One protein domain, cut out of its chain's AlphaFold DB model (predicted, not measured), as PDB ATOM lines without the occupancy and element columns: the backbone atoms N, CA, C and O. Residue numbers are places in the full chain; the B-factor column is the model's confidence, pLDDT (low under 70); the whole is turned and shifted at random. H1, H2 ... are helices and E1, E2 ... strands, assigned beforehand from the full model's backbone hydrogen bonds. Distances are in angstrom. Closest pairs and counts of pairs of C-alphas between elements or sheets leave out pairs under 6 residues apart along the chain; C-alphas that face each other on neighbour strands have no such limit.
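AT A GLANCE: This is residues 25 to 151 of the 151 residues of an uncharacterized protein of Bacteroidales bacterium 52_46 (UniProt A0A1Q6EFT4). A five-stranded sheet, E1 to E5, curls like part of a barrel; the long helix H1 covers E1 and E2 on one face, and the short helices H2 and H3 are on the opposite face towards E5. The small H4 only grazes the sheet near E5. The 127 printed residues have four named helices, then five named strands, mixed in class. The strands E1 E2 E3 E4 E5 follow in that order across the sheet as a meander, each the antiparallel neighbour of the one before. The whole is compact, radius of gyration of the C-alphas 14.6 A, spanning 43 by 35 by 21 A.

HOW THE PARTS SIT: Within hydrogen-bond range are N 112 and O 124, 2.9 A, in the hairpin of E2, residues 105 to 116, and E3, residues 120 to 127. E4, residues 130 to 140, forms a hairpin with E3, N 123 and O 135 at 2.9 A. The edge strands are E1, residues 95 to 102, in a hairpin with E2, N 98 and O 109 at 2.9 A, and E5, residues 143 to 150, in a hairpin with E4, N 136 and O 148 at 2.9 A. H1, residues 25 to 43, runs along the strands over E1 and E2, height over the sheet 6.8 A; its closest C-alphas to E2 are Val 35 and Ile 112, 5.2 A. On the opposite face H2, residues 55 to 62, runs across the strands, at 78 degrees to E4 on the local plane. H3, residues 66 to 72, touches H2 only at the corner, closest C-alphas Phe 62 and Met 69, 4.7 A. H4, residues 77 to 82, is apart from H1, H2 and H3. Every O i to N i+4 pair is within hydrogen-bond range in H2, H3 and H4, and 13 of 15 in H1.

IN THESE COORDINATES: H1 starts at C-alpha 25 (45.145, -16.213, -32.272) and is 26.7 A long. E2 is 31.8 A, E4 29.4 A, E3 23.0 A, and E5 21.2 A, ending at C-alpha 150 (40.754, -1.062, -9.291). E1 bends by 71 degrees at residue 99.

THE WHOLE: The printed part has no cut. Its farthest C-alphas, Pro 52 and Gly 104, are 45.6 A apart. The long links are H1 to H2 and H4 to E1. No printed residue is under 70 in pLDDT.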
ATOM      1  N   ASN A  25      44.211 -15.130 -32.598       92.19
ATOM      2  CA  ASN A  25      45.145 -16.213 -32.272       92.19
ATOM      3  C   ASN A  25      46.589 -15.709 -32.230       92.19
ATOM      4  O   ASN A  25      47.364 -16.136 -31.374       92.19
ATOM      5  N   ALA A  26      46.953 -14.803 -33.142       91.94
ATOM      6  CA  ALA A  26      48.275 -14.186 -33.142       91.94
ATOM      7  C   ALA A  26      48.479 -13.321 -31.888       91.94
ATOM      8  O   ALA A  26      49.518 -13.432 -31.239       91.94
ATOM      9  N   ALA A  27      47.469 -12.532 -31.509       90.50
ATOM     10  CA  ALA A  27      47.491 -11.744 -30.279       90.50
ATOM     11  C   ALA A  27      47.584 -12.626 -29.021       90.50
ATOM     12  O   ALA A  27      48.411 -12.382 -28.143       90.50
ATOM     13  N   ALA A  28      46.801 -13.708 -28.952       94.25
ATOM     14  CA  ALA A  28      46.858 -14.654 -27.842       94.25
ATOM     15  C   ALA A  28      48.245 -15.296 -27.673       94.25
ATOM     16  O   ALA A  28      48.708 -15.467 -26.545       94.25
ATOM     17  N   GLU A  29      48.947 -15.624 -28.761       94.19
ATOM     18  CA  GLU A  29      50.303 -16.180 -28.664       94.19
ATOM     19  C   GLU A  29      51.339 -15.132 -28.211       94.19
ATOM     20  O   GLU A  29      52.274 -15.473 -27.480       94.19
ATOM     21  N   GLU A  30      51.161 -13.856 -28.571       93.12
ATOM     22  CA  GLU A  30      51.999 -12.756 -28.076       93.12
ATOM     23  C   GLU A  30      51.874 -12.615 -26.550       93.12
ATOM     24  O   GLU A  30      52.868 -12.753 -25.827       93.12
ATOM     25  N   TYR A  31      50.647 -12.466 -26.039       96.12
ATOM     26  CA  TYR A  31      50.401 -12.311 -24.599       96.12
ATOM     27  C   TYR A  31      50.810 -13.540 -23.787       96.12
ATOM     28  O   TYR A  31      51.225 -13.428 -22.632       96.12
ATOM     29  N   LYS A  32      50.745 -14.736 -24.375       97.38
ATOM     30  CA  LYS A  32      51.112 -15.983 -23.697       97.38
ATOM     31  C   LYS A  32      52.561 -15.959 -23.228       97.38
ATOM     32  O   LYS A  32      52.831 -16.358 -22.096       97.38
ATOM     33  N   THR A  33      53.474 -15.445 -24.051       95.38
ATOM     34  CA  THR A  33      54.896 -15.342 -23.689       95.38
ATOM     35  C   THR A  33      55.088 -14.439 -22.467       95.38
ATOM     36  O   THR A  33      55.862 -14.763 -21.561       95.38
ATOM     37  N   GLU A  34      54.356 -13.326 -22.402       95.75
ATOM     38  CA  GLU A  34      54.401 -12.397 -21.270       95.75
ATOM     39  C   GLU A  34      53.818 -13.021 -19.999       95.75
ATOM     40  O   GLU A  34      54.438 -12.963 -18.930       95.75
ATOM     41  N   VAL A  35      52.667 -13.690 -20.114       98.19
ATOM     42  CA  VAL A  35      52.031 -14.392 -18.995       98.19
ATOM     43  C   VAL A  35      52.957 -15.479 -18.449       98.19
ATOM     44  O   VAL A  35      53.191 -15.531 -17.240       98.19
ATOM     45  N   GLU A  36      53.555 -16.308 -19.304       98.00
ATOM     46  CA  GLU A  36      54.502 -17.351 -18.893       98.00
ATOM     47  C   GLU A  36      55.741 -16.768 -18.193       98.00
ATOM     48  O   GLU A  36      56.172 -17.271 -17.146       98.00
ATOM     49  N   ALA A  37      56.297 -15.671 -18.720       96.88
ATOM     50  CA  ALA A  37      57.413 -14.970 -18.090       96.88
ATOM     51  C   ALA A  37      57.030 -14.421 -16.705       96.88
ATOM     52  O   ALA A  37      57.808 -14.551 -15.751       96.88
ATOM     53  N   SER A  38      55.819 -13.876 -16.570       97.81
ATOM     54  CA  SER A  38      55.293 -13.383 -15.297       97.81
ATOM     55  C   SER A  38      55.144 -14.502 -14.266       97.81
ATOM     56  O   SER A  38      55.587 -14.353 -13.129       97.81
ATOM     57  N   ILE A  39      54.624 -15.669 -14.670       97.69
ATOM     58  CA  ILE A  39      54.470 -16.852 -13.815       97.69
ATOM     59  C   ILE A  39      55.840 -17.334 -13.340       97.69
ATOM     60  O   ILE A  39      56.020 -17.672 -12.165       97.69
ATOM     61  N   LYS A  40      56.838 -17.340 -14.229       96.44
ATOM     62  CA  LYS A  40      58.210 -17.712 -13.874       96.44
ATOM     63  C   LYS A  40      58.821 -16.737 -12.867       96.44
ATOM     64  O   LYS A  40      59.420 -17.183 -11.889       96.44
ATOM     65  N   LYS A  41      58.666 -15.426 -13.083       95.06
ATOM     66  CA  LYS A  41      59.149 -14.386 -12.159       95.06
ATOM     67  C   LYS A  41      58.444 -14.479 -10.806       95.06
ATOM     68  O   LYS A  41      59.109 -14.474  -9.771       95.06
ATOM     69  N   MET A  42      57.126 -14.662 -10.822       96.00
ATOM     70  CA  MET A  42      56.302 -14.828  -9.634       96.00
ATOM     71  C   MET A  42      56.783 -16.010  -8.781       96.00
ATOM     72  O   MET A  42      56.987 -15.862  -7.577       96.00
ATOM     73  N   ASN A  43      57.082 -17.156  -9.391       94.31
ATOM     74  CA  ASN A  43      57.559 -18.346  -8.676       94.31
ATOM     75  C   ASN A  43      59.057 -18.329  -8.305       94.31
ATOM     76  O   ASN A  43      59.515 -19.198  -7.554       94.31
ATOM     77  N   GLY A  44      59.823 -17.356  -8.808       92.81
ATOM     78  CA  GLY A  44      61.255 -17.210  -8.553       92.81
ATOM     79  C   GLY A  44      61.605 -16.843  -7.104       92.81
ATOM     80  O   GLY A  44      60.746 -16.565  -6.268       92.81
ATOM     81  N   ASN A  45      62.901 -16.822  -6.789       90.31
ATOM     82  CA  ASN A  45      63.402 -16.409  -5.474       90.31
ATOM     83  C   ASN A  45      63.737 -14.910  -5.473       90.31
ATOM     84  O   ASN A  45      64.907 -14.533  -5.502       90.31
ATOM     85  N   ASP A  46      62.705 -14.071  -5.467       93.62
ATOM     86  CA  ASP A  46      62.818 -12.607  -5.421       93.62
ATOM     87  C   ASP A  46      62.172 -12.054  -4.128       93.62
ATOM     88  O   ASP A  46      61.621 -12.797  -3.309       93.62
ATOM     89  N   LYS A  47      62.263 -10.742  -3.905       92.94
ATOM     90  CA  LYS A  47      61.890 -10.048  -2.666       92.94
ATOM     91  C   LYS A  47      60.439 -10.262  -2.228       92.94
ATOM     92  O   LYS A  47      60.208 -10.379  -1.025       92.94
ATOM     93  N   HIS A  48      59.472 -10.361  -3.142       94.81
ATOM     94  CA  HIS A  48      58.065 -10.636  -2.800       94.81
ATOM     95  C   HIS A  48      57.881 -12.018  -2.152       94.81
ATOM     96  O   HIS A  48      56.990 -12.224  -1.330       94.81
ATOM     97  N   ASN A  49      58.788 -12.953  -2.437       96.81
ATOM     98  CA  ASN A  49      58.810 -14.298  -1.864       96.81
ATOM     99  C   ASN A  49      59.704 -14.430  -0.624       96.81
ATOM    100  O   ASN A  49      60.002 -15.543  -0.199       96.81
ATOM    101  N   SER A  50      60.132 -13.319  -0.026       91.69
ATOM    102  CA  SER A  50      60.979 -13.340   1.168       91.69
ATOM    103  C   SER A  50      60.195 -13.129   2.471       91.69
ATOM    104  O   SER A  50      59.086 -12.580   2.499       91.69
ATOM    105  N   GLY A  51      60.804 -13.538   3.586       89.12
ATOM    106  CA  GLY A  51      60.230 -13.415   4.926       89.12
ATOM    107  C   GLY A  51      59.361 -14.612   5.337       89.12
ATOM    108  O   GLY A  51      59.395 -15.647   4.678       89.12
ATOM    109  N   PRO A  52      58.605 -14.488   6.444       91.31
ATOM    110  CA  PRO A  52      57.887 -15.612   7.055       91.31
ATOM    111  C   PRO A  52      56.672 -16.087   6.250       91.31
ATOM    112  O   PRO A  52      56.224 -17.209   6.439       91.31
ATOM    113  N   GLU A  53      56.143 -15.238   5.368       96.69
ATOM    114  CA  GLU A  53      55.104 -15.597   4.404       96.69
ATOM    115  C   GLU A  53      55.569 -15.150   3.007       96.69
ATOM    116  O   GLU A  53      55.456 -13.962   2.659       96.69
ATOM    117  N   PRO A  54      56.186 -16.059   2.232       97.06
ATOM    118  CA  PRO A  54      56.453 -15.861   0.812       97.06
ATOM    119  C   PRO A  54      55.149 -15.642   0.043       97.06
ATOM    120  O   PRO A  54      54.181 -16.378   0.249       97.06
ATOM    121  N   PHE A  55      55.111 -14.674  -0.876       97.88
ATOM    122  CA  PHE A  55      53.892 -14.411  -1.643       97.88
ATOM    123  C   PHE A  55      53.422 -15.635  -2.449       97.88
ATOM    124  O   PHE A  55      52.228 -15.902  -2.493       97.88
ATOM    125  N   LYS A  56      54.338 -16.449  -2.995       97.00
ATOM    126  CA  LYS A  56      54.003 -17.689  -3.724       97.00
ATOM    127  C   LYS A  56      53.248 -18.719  -2.886       97.00
ATOM    128  O   LYS A  56      52.372 -19.404  -3.401       97.00
ATOM    129  N   GLU A  57      53.569 -18.815  -1.602       97.38
ATOM    130  CA  GLU A  57      52.890 -19.730  -0.681       97.38
ATOM    131  C   GLU A  57      51.539 -19.159  -0.257       97.38
ATOM    132  O   GLU A  57      50.542 -19.882  -0.227       97.38
ATOM    133  N   PHE A  58      51.491 -17.846  -0.003       98.12
ATOM    134  CA  PHE A  58      50.245 -17.131   0.248       98.12
ATOM    135  C   PHE A  58      49.259 -17.306  -0.907       98.12
ATOM    136  O   PHE A  58      48.142 -17.757  -0.667       98.12
ATOM    137  N   ILE A  59      49.660 -16.992  -2.142       97.94
ATOM    138  CA  ILE A  59      48.749 -16.987  -3.286       97.94
ATOM    139  C   ILE A  59      48.295 -18.402  -3.647       97.94
ATOM    140  O   ILE A  59      47.122 -18.605  -3.924       97.94
ATOM    141  N   ALA A  60      49.166 -19.413  -3.532       97.19
ATOM    142  CA  ALA A  60      48.773 -20.805  -3.754       97.19
ATOM    143  C   ALA A  60      47.626 -21.240  -2.823       97.19
ATOM    144  O   ALA A  60      46.714 -21.952  -3.247       97.19
ATOM    145  N   LYS A  61      47.649 -20.787  -1.562       98.06
ATOM    146  CA  LYS A  61      46.572 -21.053  -0.604       98.06
ATOM    147  C   LYS A  61      45.365 -20.138  -0.823       98.06
ATOM    148  O   LYS A  61      44.239 -20.621  -0.829       98.06
ATOM    149  N   PHE A  62      45.589 -18.840  -1.023       98.31
ATOM    150  CA  PHE A  62      44.538 -17.842  -1.260       98.31
ATOM    151  C   PHE A  62      43.661 -18.215  -2.459       98.31
ATOM    152  O   PHE A  62      42.448 -18.051  -2.404       98.31
ATOM    153  N   SER A  63      44.258 -18.800  -3.497       97.06
ATOM    154  CA  SER A  63      43.555 -19.158  -4.729       97.06
ATOM    155  C   SER A  63      42.925 -20.558  -4.719       97.06
ATOM    156  O   SER A  63      42.442 -21.027  -5.749       97.06
ATOM    157  N   THR A  64      42.927 -21.257  -3.576       96.94
ATOM    158  CA  THR A  64      42.360 -22.617  -3.452       96.94
ATOM    159  C   THR A  64      41.532 -22.853  -2.187       96.94
ATOM    160  O   THR A  64      40.626 -23.684  -2.208       96.94
ATOM    161  N   ASP A  65      41.802 -22.136  -1.095       97.88
ATOM    162  CA  ASP A  65      41.117 -22.266   0.194       97.88
ATOM    163  C   ASP A  65      40.230 -21.041   0.446       97.88
ATOM    164  O   ASP A  65      40.715 -19.963   0.791       97.88
ATOM    165  N   GLU A  66      38.917 -21.215   0.288       96.94
ATOM    166  CA  GLU A  66      37.922 -20.148   0.447       96.94
ATOM    167  C   GLU A  66      37.913 -19.543   1.859       96.94
ATOM    168  O   GLU A  66      37.780 -18.328   2.018       96.94
ATOM    169  N   ASN A  67      38.110 -20.359   2.900       97.75
ATOM    170  CA  ASN A  67      38.143 -19.858   4.273       97.75
ATOM    171  C   ASN A  67      39.371 -18.968   4.481       97.75
ATOM    172  O   ASN A  67      39.259 -17.855   4.996       97.75
ATOM    173  N   PHE A  68      40.537 -19.426   4.019       98.25
ATOM    174  CA  PHE A  68      41.764 -18.636   4.087       98.25
ATOM    175  C   PHE A  68      41.688 -17.365   3.233       98.25
ATOM    176  O   PHE A  68      42.152 -16.311   3.669       98.25
ATOM    177  N   MET A  69      41.084 -17.440   2.046       98.00
ATOM    178  CA  MET A  69      40.828 -16.275   1.203       98.00
ATOM    179  C   MET A  69      40.009 -15.235   1.972       98.00
ATOM    180  O   MET A  69      40.449 -14.096   2.122       98.00
ATOM    181  N   ASN A  70      38.874 -15.638   2.547       96.94
ATOM    182  CA  ASN A  70      37.985 -14.750   3.297       96.94
ATOM    183  C   ASN A  70      38.676 -14.061   4.486       96.94
ATOM    184  O   ASN A  70      38.441 -12.870   4.718       96.94
ATOM    185  N   GLU A  71      39.576 -14.759   5.187       97.50
ATOM    186  CA  GLU A  71      40.415 -14.196   6.259       97.50
ATOM    187  C   GLU A  71      41.439 -13.159   5.767       97.50
ATOM    188  O   GLU A  71      41.928 -12.334   6.546       97.50
ATOM    189  N   ARG A  72      41.813 -13.215   4.486       98.12
ATOM    190  CA  ARG A  72      42.884 -12.411   3.886       98.12
ATOM    191  C   ARG A  72      42.384 -11.327   2.935       98.12
ATOM    192  O   ARG A  72      43.201 -10.623   2.346       98.12
ATOM    193  N   ILE A  73      41.075 -11.127   2.833       97.88
ATOM    194  CA  ILE A  73      40.485  -9.987   2.126       97.88
ATOM    195  C   ILE A  73      40.425  -8.780   3.073       97.88
ATOM    196  O   ILE A  73      39.675  -8.774   4.050       97.88
ATOM    197  N   ALA A  74      41.183  -7.731   2.757       97.69
ATOM    198  CA  ALA A  74      41.193  -6.457   3.477       97.69
ATOM    199  C   ALA A  74      40.309  -5.374   2.824       97.69
ATOM    200  O   ALA A  74      40.352  -4.222   3.251       97.69
ATOM    201  N   LEU A  75      39.502  -5.749   1.824       97.19
ATOM    202  CA  LEU A  75      38.516  -4.880   1.183       97.19
ATOM    203  C   LEU A  75      37.424  -4.442   2.169       97.19
ATOM    204  O   LEU A  75      36.961  -5.245   2.993       97.19
ATOM    205  N   ASP A  76      36.981  -3.191   2.037       96.19
ATOM    206  CA  ASP A  76      35.810  -2.679   2.745       96.19
ATOM    207  C   ASP A  76      34.496  -3.282   2.209       96.19
ATOM    208  O   ASP A  76      34.476  -4.037   1.235       96.19
ATOM    209  N   ALA A  77      33.379  -2.983   2.878       96.31
ATOM    210  CA  ALA A  77      32.079  -3.550   2.525       96.31
ATOM    211  C   ALA A  77      31.616  -3.155   1.111       96.31
ATOM    212  O   ALA A  77      31.067  -3.996   0.406       96.31
ATOM    213  N   ALA A  78      31.873  -1.914   0.689       96.75
ATOM    214  CA  ALA A  78      31.448  -1.418  -0.617       96.75
ATOM    215  C   ALA A  78      32.247  -2.081  -1.748       96.75
ATOM    216  O   ALA A  78      31.673  -2.510  -2.744       96.75
ATOM    217  N   ALA A  79      33.561  -2.231  -1.574       96.81
ATOM    218  CA  ALA A  79      34.414  -2.939  -2.520       96.81
ATOM    219  C   ALA A  79      34.072  -4.436  -2.582       96.81
ATOM    220  O   ALA A  79      34.033  -5.012  -3.667       96.81
ATOM    221  N   ARG A  80      33.778  -5.074  -1.441       96.44
ATOM    222  CA  ARG A  80      33.339  -6.480  -1.414       96.44
ATOM    223  C   ARG A  80      32.032  -6.698  -2.164       96.44
ATOM    224  O   ARG A  80      31.903  -7.711  -2.839       96.44
ATOM    225  N   GLU A  81      31.087  -5.770  -2.040       97.12
ATOM    226  CA  GLU A  81      29.832  -5.813  -2.790       97.12
ATOM    227  C   GLU A  81      30.074  -5.582  -4.287       97.12
ATOM    228  O   GLU A  81      29.616  -6.376  -5.103       97.12
ATOM    229  N   LYS A  82      30.860  -4.556  -4.645       97.12
ATOM    230  CA  LYS A  82      31.185  -4.226  -6.042       97.12
ATOM    231  C   LYS A  82      31.851  -5.392  -6.781       97.12
ATOM    232  O   LYS A  82      31.517  -5.650  -7.930       97.12
ATOM    233  N   TYR A  83      32.785  -6.082  -6.130       96.62
ATOM    234  CA  TYR A  83      33.615  -7.119  -6.750       96.62
ATOM    235  C   TYR A  83      33.209  -8.544  -6.358       96.62
ATOM    236  O   TYR A  83      34.017  -9.460  -6.500       96.62
ATOM    237  N   ALA A  84      31.985  -8.757  -5.863       95.62
ATOM    238  CA  ALA A  84      31.543 -10.047  -5.329       95.62
ATOM    239  C   ALA A  84      31.786 -11.222  -6.298       95.62
ATOM    240  O   ALA A  84      32.281 -12.266  -5.874       95.62
ATOM    241  N   ASP A  85      31.542 -11.021  -7.595       94.00
ATOM    242  CA  ASP A  85      31.738 -12.044  -8.633       94.00
ATOM    243  C   ASP A  85      33.217 -12.406  -8.860       94.00
ATOM    244  O   ASP A  85      33.543 -13.514  -9.287       94.00
ATOM    245  N   MET A  86      34.135 -11.494  -8.534       94.00
ATOM    246  CA  MET A  86      35.576 -11.736  -8.614       94.00
ATOM    247  C   MET A  86      36.125 -12.417  -7.359       94.00
ATOM    248  O   MET A  86      37.188 -13.034  -7.433       94.00
ATOM    249  N   LEU A  87      35.436 -12.336  -6.216       95.81
ATOM    250  CA  LEU A  87      35.889 -12.880  -4.931       95.81
ATOM    251  C   LEU A  87      35.681 -14.399  -4.837       95.81
ATOM    252  O   LEU A  87      35.082 -14.910  -3.893       95.81
ATOM    253  N   THR A  88      36.225 -15.126  -5.809       95.19
ATOM    254  CA  THR A  88      36.296 -16.588  -5.817       95.19
ATOM    255  C   THR A  88      37.761 -17.028  -5.842       95.19
ATOM    256  O   THR A  88      38.579 -16.363  -6.487       95.19
ATOM    257  N   PRO A  89      38.136 -18.141  -5.182       93.06
ATOM    258  CA  PRO A  89      39.540 -18.549  -5.117       93.06
ATOM    259  C   PRO A  89      40.205 -18.691  -6.500       93.06
ATOM    260  O   PRO A  89      41.336 -18.253  -6.700       93.06
ATOM    261  N   SER A  90      39.490 -19.211  -7.501       91.38
ATOM    262  CA  SER A  90      40.034 -19.425  -8.850       91.38
ATOM    263  C   SER A  90      40.328 -18.134  -9.630       91.38
ATOM    264  O   SER A  90      41.030 -18.181 -10.646       91.38
ATOM    265  N   THR A  91      39.833 -16.977  -9.178       93.38
ATOM    266  CA  THR A  91      40.112 -15.683  -9.814       93.38
ATOM    267  C   THR A  91      41.576 -15.283  -9.675       93.38
ATOM    268  O   THR A  91      42.122 -14.694 -10.596       93.38
ATOM    269  N   PHE A  92      42.230 -15.609  -8.560       95.62
ATOM    270  CA  PHE A  92      43.489 -14.977  -8.158       95.62
ATOM    271  C   PHE A  92      44.729 -15.730  -8.648       95.62
ATOM    272  O   PHE A  92      45.626 -16.074  -7.877       95.62
ATOM    273  N   THR A  93      44.779 -16.034  -9.941       94.81
ATOM    274  CA  THR A  93      45.926 -16.696 -10.574       94.81
ATOM    275  C   THR A  93      46.187 -16.087 -11.941       94.81
ATOM    276  O   THR A  93      45.247 -15.733 -12.636       94.81
ATOM    277  N   ALA A  94      47.449 -15.996 -12.364       96.69
ATOM    278  CA  ALA A  94      47.738 -15.658 -13.755       96.69
ATOM    279  C   ALA A  94      47.120 -16.709 -14.692       96.69
ATOM    280  O   ALA A  94      47.225 -17.912 -14.441       96.69
ATOM    281  N   LYS A  95      46.484 -16.246 -15.767       96.56
ATOM    282  CA  LYS A  95      45.741 -17.069 -16.723       96.56
ATOM    283  C   LYS A  95      46.324 -16.859 -18.100       96.56
ATOM    284  O   LYS A  95      46.482 -15.718 -18.537       96.56
ATOM    285  N   LEU A  96      46.631 -17.972 -18.761       97.62
ATOM    286  CA  LEU A  96      47.031 -17.939 -20.158       97.62
ATOM    287  C   LEU A  96      45.915 -17.315 -21.007       97.62
ATOM    288  O   LEU A  96      44.743 -17.449 -20.641       97.62
ATOM    289  N   PRO A  97      46.273 -16.667 -22.123       97.69
ATOM    290  CA  PRO A  97      45.303 -16.015 -22.982       97.69
ATOM    291  C   PRO A  97      44.240 -16.969 -23.516       97.69
ATOM    292  O   PRO A  97      44.545 -18.081 -23.954       97.69
ATOM    293  N   VAL A  98      42.990 -16.518 -23.486       96.88
ATOM    294  CA  VAL A  98      41.831 -17.209 -24.052       96.88
ATOM    295  C   VAL A  98      41.019 -16.227 -24.879       96.88
ATOM    296  O   VAL A  98      40.845 -15.081 -24.484       96.88
ATOM    297  N   ILE A  99      40.505 -16.681 -26.018       96.06
ATOM    298  CA  ILE A  99      39.536 -15.905 -26.793       96.06
ATOM    299  C   ILE A  99      38.175 -16.083 -26.123       96.06
ATOM    300  O   ILE A  99      37.735 -17.220 -25.916       96.06
ATOM    301  N   ALA A 100      37.536 -14.981 -25.749       94.81
ATOM    302  CA  ALA A 100      36.261 -14.978 -25.047       94.81
ATOM    303  C   ALA A 100      35.372 -13.820 -25.518       94.81
ATOM    304  O   ALA A 100      35.855 -12.830 -26.060       94.81
ATOM    305  N   ASP A 101      34.062 -13.964 -25.307       94.69
ATOM    306  CA  ASP A 101      33.113 -12.879 -25.555       94.69
ATOM    307  C   ASP A 101      33.313 -11.765 -24.522       94.69
ATOM    308  O   ASP A 101      33.246 -12.001 -23.313       94.69
ATOM    309  N   ASN A 102      33.531 -10.558 -25.023       91.69
ATOM    310  CA  ASN A 102      33.608  -9.315 -24.283       91.69
ATOM    311  C   ASN A 102      32.532  -8.367 -24.821       91.69
ATOM    312  O   ASN A 102      32.746  -7.612 -25.765       91.69
ATOM    313  N   ASN A 103      31.336  -8.414 -24.235       90.62
ATOM    314  CA  ASN A 103      30.215  -7.548 -24.615       90.62
ATOM    315  C   ASN A 103      29.797  -7.664 -26.100       90.62
ATOM    316  O   ASN A 103      29.399  -6.673 -26.722       90.62
ATOM    317  N   GLY A 104      29.827  -8.878 -26.659       89.94
ATOM    318  CA  GLY A 104      29.415  -9.153 -28.038       89.94
ATOM    319  C   GLY A 104      30.530  -9.057 -29.083       89.94
ATOM    320  O   GLY A 104      30.238  -9.190 -30.277       89.94
ATOM    321  N   THR A 105      31.778  -8.829 -28.666       89.50
ATOM    322  CA  THR A 105      32.977  -8.968 -29.503       89.50
ATOM    323  C   THR A 105      33.895 -10.047 -28.941       89.50
ATOM    324  O   THR A 105      34.020 -10.183 -27.730       89.50
ATOM    325  N   GLU A 106      34.507 -10.854 -29.810       93.56
ATOM    326  CA  GLU A 106      35.550 -11.792 -29.381       93.56
ATOM    327  C   GLU A 106      36.857 -11.028 -29.180       93.56
ATOM    328  O   GLU A 106      37.391 -10.491 -30.149       93.56
ATOM    329  N   ASP A 107      37.369 -11.053 -27.953       95.44
ATOM    330  CA  ASP A 107      38.636 -10.437 -27.561       95.44
ATOM    331  C   ASP A 107      39.492 -11.470 -26.804       95.44
ATOM    332  O   ASP A 107      39.012 -12.527 -26.368       95.44
ATOM    333  N   VAL A 108      40.782 -11.190 -26.633       96.75
ATOM    334  CA  VAL A 108      41.701 -12.038 -25.872       96.75
ATOM    335  C   VAL A 108      41.733 -11.610 -24.408       96.75
ATOM    336  O   VAL A 108      42.282 -10.565 -24.058       96.75
ATOM    337  N   TYR A 109      41.229 -12.469 -23.527       97.12
ATOM    338  CA  TYR A 109      41.342 -12.307 -22.083       97.12
ATOM    339  C   TYR A 109      42.582 -13.000 -21.530       97.12
ATOM    340  O   TYR A 109      42.838 -14.165 -21.840       97.12
ATOM    341  N   TYR A 110      43.305 -12.343 -20.628       97.88
ATOM    342  CA  TYR A 110      44.383 -12.969 -19.864       97.88
ATOM    343  C   TYR A 110      44.570 -12.313 -18.494       97.88
ATOM    344  O   TYR A 110      44.074 -11.219 -18.227       97.88
ATOM    345  N   GLN A 111      45.302 -12.994 -17.608       98.38
ATOM    346  CA  GLN A 111      45.728 -12.410 -16.337       98.38
ATOM    347  C   GLN A 111      47.234 -12.564 -16.151       98.38
ATOM    348  O   GLN A 111      47.772 -13.655 -16.348       98.38
ATOM    349  N   ILE A 112      47.907 -11.495 -15.736       98.25
ATOM    350  CA  ILE A 112      49.370 -11.425 -15.673       98.25
ATOM    351  C   ILE A 112      49.847 -10.863 -14.332       98.25
ATOM    352  O   ILE A 112      49.292  -9.892 -13.816       98.25
ATOM    353  N   TRP A 113      50.895 -11.468 -13.763       98.06
ATOM    354  CA  TRP A 113      51.583 -10.883 -12.612       98.06
ATOM    355  C   TRP A 113      52.432  -9.707 -13.078       98.06
ATOM    356  O   TRP A 113      53.341  -9.884 -13.889       98.06
ATOM    357  N   ASP A 114      52.181  -8.525 -12.540       95.88
ATOM    358  CA  ASP A 114      52.885  -7.317 -12.957       95.88
ATOM    359  C   ASP A 114      53.853  -6.838 -11.868       95.88
ATOM    360  O   ASP A 114      54.830  -7.530 -11.540       95.88
ATOM    361  N   GLU A 115      53.614  -5.663 -11.290       94.00
ATOM    362  CA  GLU A 115      54.460  -5.103 -10.256       94.00
ATOM    363  C   GLU A 115      54.603  -6.095  -9.087       94.00
ATOM    364  O   GLU A 115      53.639  -6.449  -8.416       94.00
ATOM    365  N   MET A 116      55.836  -6.561  -8.855       95.75
ATOM    366  CA  MET A 116      56.206  -7.536  -7.824       95.75
ATOM    367  C   MET A 116      57.287  -6.929  -6.926       95.75
ATOM    368  O   MET A 116      58.493  -7.045  -7.167       95.75
ATOM    369  N   GLN A 117      56.842  -6.223  -5.892       94.62
ATOM    370  CA  GLN A 117      57.676  -5.580  -4.881       94.62
ATOM    371  C   GLN A 117      57.701  -6.396  -3.585       94.62
ATOM    372  O   GLN A 117      56.938  -7.332  -3.380       94.62
ATOM    373  N   PHE A 118      58.572  -6.012  -2.650       93.69
ATOM    374  CA  PHE A 118      58.676  -6.694  -1.355       93.69
ATOM    375  C   PHE A 118      57.354  -6.693  -0.561       93.69
ATOM    376  O   PHE A 118      57.058  -7.664   0.132       93.69
ATOM    377  N   HIS A 119      56.576  -5.611  -0.656       95.94
ATOM    378  CA  HIS A 119      55.343  -5.418   0.112       95.94
ATOM    379  C   HIS A 119      54.080  -5.287  -0.745       95.94
ATOM    380  O   HIS A 119      53.005  -5.131  -0.174       95.94
ATOM    381  N   THR A 120      54.195  -5.336  -2.073       97.44
ATOM    382  CA  THR A 120      53.055  -5.184  -2.983       97.44
ATOM    383  C   THR A 120      53.223  -6.106  -4.182       97.44
ATOM    384  O   THR A 120      54.320  -6.173  -4.734       97.44
ATOM    385  N   VAL A 121      52.160  -6.808  -4.573       98.25
ATOM    386  CA  VAL A 121      52.107  -7.594  -5.811       98.25
ATOM    387  C   VAL A 121      50.806  -7.305  -6.550       98.25
ATOM    388  O   VAL A 121      49.752  -7.260  -5.921       98.25
ATOM    389  N   HIS A 122      50.883  -7.134  -7.867       98.44
ATOM    390  CA  HIS A 122      49.748  -6.832  -8.735       98.44
ATOM    391  C   HIS A 122      49.425  -8.015  -9.653       98.44
ATOM    392  O   HIS A 122      50.328  -8.625 -10.232       98.44
ATOM    393  N   LEU A 123      48.136  -8.311  -9.797       98.50
ATOM    394  CA  LEU A 123      47.587  -9.206 -10.812       98.50
ATOM    395  C   LEU A 123      46.662  -8.391 -11.713       98.50
ATOM    396  O   LEU A 123      45.580  -7.981 -11.294       98.50
ATOM    397  N   ASN A 124      47.096  -8.166 -12.946       98.25
ATOM    398  CA  ASN A 124      46.326  -7.422 -13.932       98.25
ATOM    399  C   ASN A 124      45.435  -8.394 -14.711       98.25
ATOM    400  O   ASN A 124      45.916  -9.423 -15.184       98.25
ATOM    401  N   CYS A 125      44.155  -8.062 -14.838       97.50
ATOM    402  CA  CYS A 125      43.192  -8.694 -15.733       97.50
ATOM    403  C   CYS A 125      43.070  -7.820 -16.979       97.50
ATOM    404  O   CYS A 125      42.792  -6.625 -16.847       97.50
ATOM    405  N   CYS A 126      43.288  -8.397 -18.157       97.12
ATOM    406  CA  CYS A 126      43.389  -7.641 -19.398       97.12
ATOM    407  C   CYS A 126      42.508  -8.229 -20.503       97.12
ATOM    408  O   CYS A 126      42.400  -9.452 -20.617       97.12
ATOM    409  N   TRP A 127      41.982  -7.345 -21.349       96.69
ATOM    410  CA  TRP A 127      41.362  -7.650 -22.640       96.69
ATOM    411  C   TRP A 127      42.183  -6.991 -23.746       96.69
ATOM    412  O   TRP A 127      42.336  -5.773 -23.734       96.69
ATOM    413  N   ASP A 128      42.765  -7.769 -24.660       93.19
ATOM    414  CA  ASP A 128      43.576  -7.269 -25.788       93.19
ATOM    415  C   ASP A 128      44.632  -6.219 -25.387       93.19
ATOM    416  O   ASP A 128      44.828  -5.183 -26.026       93.19
ATOM    417  N   GLY A 129      45.317  -6.465 -24.267       91.25
ATOM    418  CA  GLY A 129      46.344  -5.564 -23.737       91.25
ATOM    419  C   GLY A 129      45.808  -4.360 -22.962       91.25
ATOM    420  O   GLY A 129      46.596  -3.618 -22.374       91.25
ATOM    421  N   VAL A 130      44.491  -4.167 -22.912       94.12
ATOM    422  CA  VAL A 130      43.834  -3.133 -22.111       94.12
ATOM    423  C   VAL A 130      43.575  -3.673 -20.710       94.12
ATOM    424  O   VAL A 130      42.928  -4.703 -20.539       94.12
ATOM    425  N   LEU A 131      44.081  -2.965 -19.699       96.12
ATOM    426  CA  LEU A 131      43.813  -3.259 -18.294       96.12
ATOM    427  C   LEU A 131      42.324  -3.048 -17.997       96.12
ATOM    428  O   LEU A 131      41.805  -1.956 -18.202       96.12
ATOM    429  N   GLU A 132      41.665  -4.091 -17.503       95.62
ATOM    430  CA  GLU A 132      40.276  -4.045 -17.040       95.62
ATOM    431  C   GLU A 132      40.203  -3.965 -15.518       95.62
ATOM    432  O   GLU A 132      39.424  -3.199 -14.969       95.62
ATOM    433  N   ASN A 133      41.007  -4.783 -14.834       96.88
ATOM    434  CA  ASN A 133      41.092  -4.774 -13.381       96.88
ATOM    435  C   ASN A 133      42.541  -4.965 -12.925       96.88
ATOM    436  O   ASN A 133      43.246  -5.846 -13.416       96.88
ATOM    437  N   ASN A 134      42.960  -4.205 -11.921       97.81
ATOM    438  CA  ASN A 134      44.212  -4.387 -11.197       97.81
ATOM    439  C   ASN A 134      43.909  -4.888  -9.783       97.81
ATOM    440  O   ASN A 134      43.312  -4.180  -8.972       97.81
ATOM    441  N   ILE A 135      44.304  -6.126  -9.500       98.31
ATOM    442  CA  ILE A 135      44.121  -6.776  -8.205       98.31
ATOM    443  C   ILE A 135      45.416  -6.618  -7.411       98.31
ATOM    444  O   ILE A 135      46.457  -7.174  -7.769       98.31
ATOM    445  N   ILE A 136      45.342  -5.887  -6.303       98.38
ATOM    446  CA  ILE A 136      46.510  -5.473  -5.531       98.38
ATOM    447  C   ILE A 136      46.569  -6.258  -4.227       98.38
ATOM    448  O   ILE A 136      45.672  -6.198  -3.380       98.38
ATOM    449  N   PHE A 137      47.681  -6.955  -4.031       98.50
ATOM    450  CA  PHE A 137      48.015  -7.619  -2.783       98.50
ATOM    451  C   PHE A 137      49.050  -6.812  -2.017       98.50
ATOM    452  O   PHE A 137      50.083  -6.442  -2.572       98.50
ATOM    453  N   MET A 138      48.826  -6.599  -0.721       98.06
ATOM    454  CA  MET A 138      49.780  -5.900   0.138       98.06
ATOM    455  C   MET A 138      50.198  -6.717   1.350       98.06
ATOM    456  O   MET A 138      49.387  -7.375   2.006       98.06
ATOM    457  N   LYS A 139      51.482  -6.606   1.696       97.00
ATOM    458  CA  LYS A 139      52.051  -7.178   2.911       97.00
ATOM    459  C   LYS A 139      51.886  -6.206   4.075       97.00
ATOM    460  O   LYS A 139      52.524  -5.158   4.123       97.00
ATOM    461  N   LYS A 140      51.070  -6.584   5.056       94.69
ATOM    462  CA  LYS A 140      50.807  -5.843   6.293       94.69
ATOM    463  C   LYS A 140      51.255  -6.692   7.477       94.69
ATOM    464  O   LYS A 140      50.805  -7.822   7.643       94.69
ATOM    465  N   ASN A 141      52.171  -6.174   8.297       92.25
ATOM    466  CA  ASN A 141      52.706  -6.878   9.473       92.25
ATOM    467  C   ASN A 141      53.224  -8.299   9.159       92.25
ATOM    468  O   ASN A 141      52.976  -9.249   9.899       92.25
ATOM    469  N   GLY A 142      53.922  -8.451   8.027       93.56
ATOM    470  CA  GLY A 142      54.510  -9.723   7.594       93.56
ATOM    471  C   GLY A 142      53.544 -10.698   6.912       93.56
ATOM    472  O   GLY A 142      54.002 -11.746   6.466       93.56
ATOM    473  N   LYS A 143      52.262 -10.340   6.789       97.44
ATOM    474  CA  LYS A 143      51.200 -11.145   6.179       97.44
ATOM    475  C   LYS A 143      50.643 -10.472   4.927       97.44
ATOM    476  O   LYS A 143      50.461  -9.261   4.922       97.44
ATOM    477  N   TRP A 144      50.368 -11.236   3.882       98.44
ATOM    478  CA  TRP A 144      49.752 -10.768   2.644       98.44
ATOM    479  C   TRP A 144      48.227 -10.754   2.737       98.44
ATOM    480  O   TRP A 144      47.625 -11.597   3.409       98.44
ATOM    481  N   TYR A 145      47.623  -9.784   2.062       98.56
ATOM    482  CA  TYR A 145      46.182  -9.573   1.991       98.56
ATOM    483  C   TYR A 145      45.802  -9.098   0.593       98.56
ATOM    484  O   TYR A 145      46.581  -8.363  -0.016       98.56
ATOM    485  N   LEU A 146      44.603  -9.453   0.127       98.50
ATOM    486  CA  LEU A 146      43.949  -8.723  -0.959       98.50
ATOM    487  C   LEU A 146      43.571  -7.343  -0.421       98.50
ATOM    488  O   LEU A 146      42.735  -7.238   0.476       98.50
ATOM    489  N   ASP A 147      44.241  -6.313  -0.918       98.25
ATOM    490  CA  ASP A 147      44.160  -4.953  -0.395       98.25
ATOM    491  C   ASP A 147      43.149  -4.101  -1.152       98.25
ATOM    492  O   ASP A 147      42.343  -3.413  -0.530       98.25
ATOM    493  N   SER A 148      43.182  -4.172  -2.480       97.56
ATOM    494  CA  SER A 148      42.331  -3.378  -3.361       97.56
ATOM    495  C   SER A 148      42.133  -4.062  -4.714       97.56
ATOM    496  O   SER A 148      42.920  -4.916  -5.124       97.56
ATOM    497  N   ILE A 149      41.044  -3.693  -5.388       97.81
ATOM    498  CA  ILE A 149      40.773  -3.997  -6.793       97.81
ATOM    499  C   ILE A 149      40.391  -2.663  -7.437       97.81
ATOM    500  O   ILE A 149      39.564  -1.939  -6.877       97.81
ATOM    501  N   THR A 150      41.021  -2.311  -8.557       95.56
ATOM    502  CA  THR A 150      40.754  -1.062  -9.291       95.56
ATOM    503  C   THR A 150      40.500  -1.344 -10.764       95.56
ATOM    504  O   THR A 150      41.062  -2.299 -11.285       95.56
ATOM    505  N   GLU A 151      39.712  -0.495 -11.421       90.44
ATOM    506  CA  GLU A 151      39.462  -0.496 -12.875       90.44
ATOM    507  C   GLU A 151      40.344   0.535 -13.588       90.44
ATOM    508  O   GLU A 151      40.543   1.628 -13.001       90.44
TER     509      GLU A 151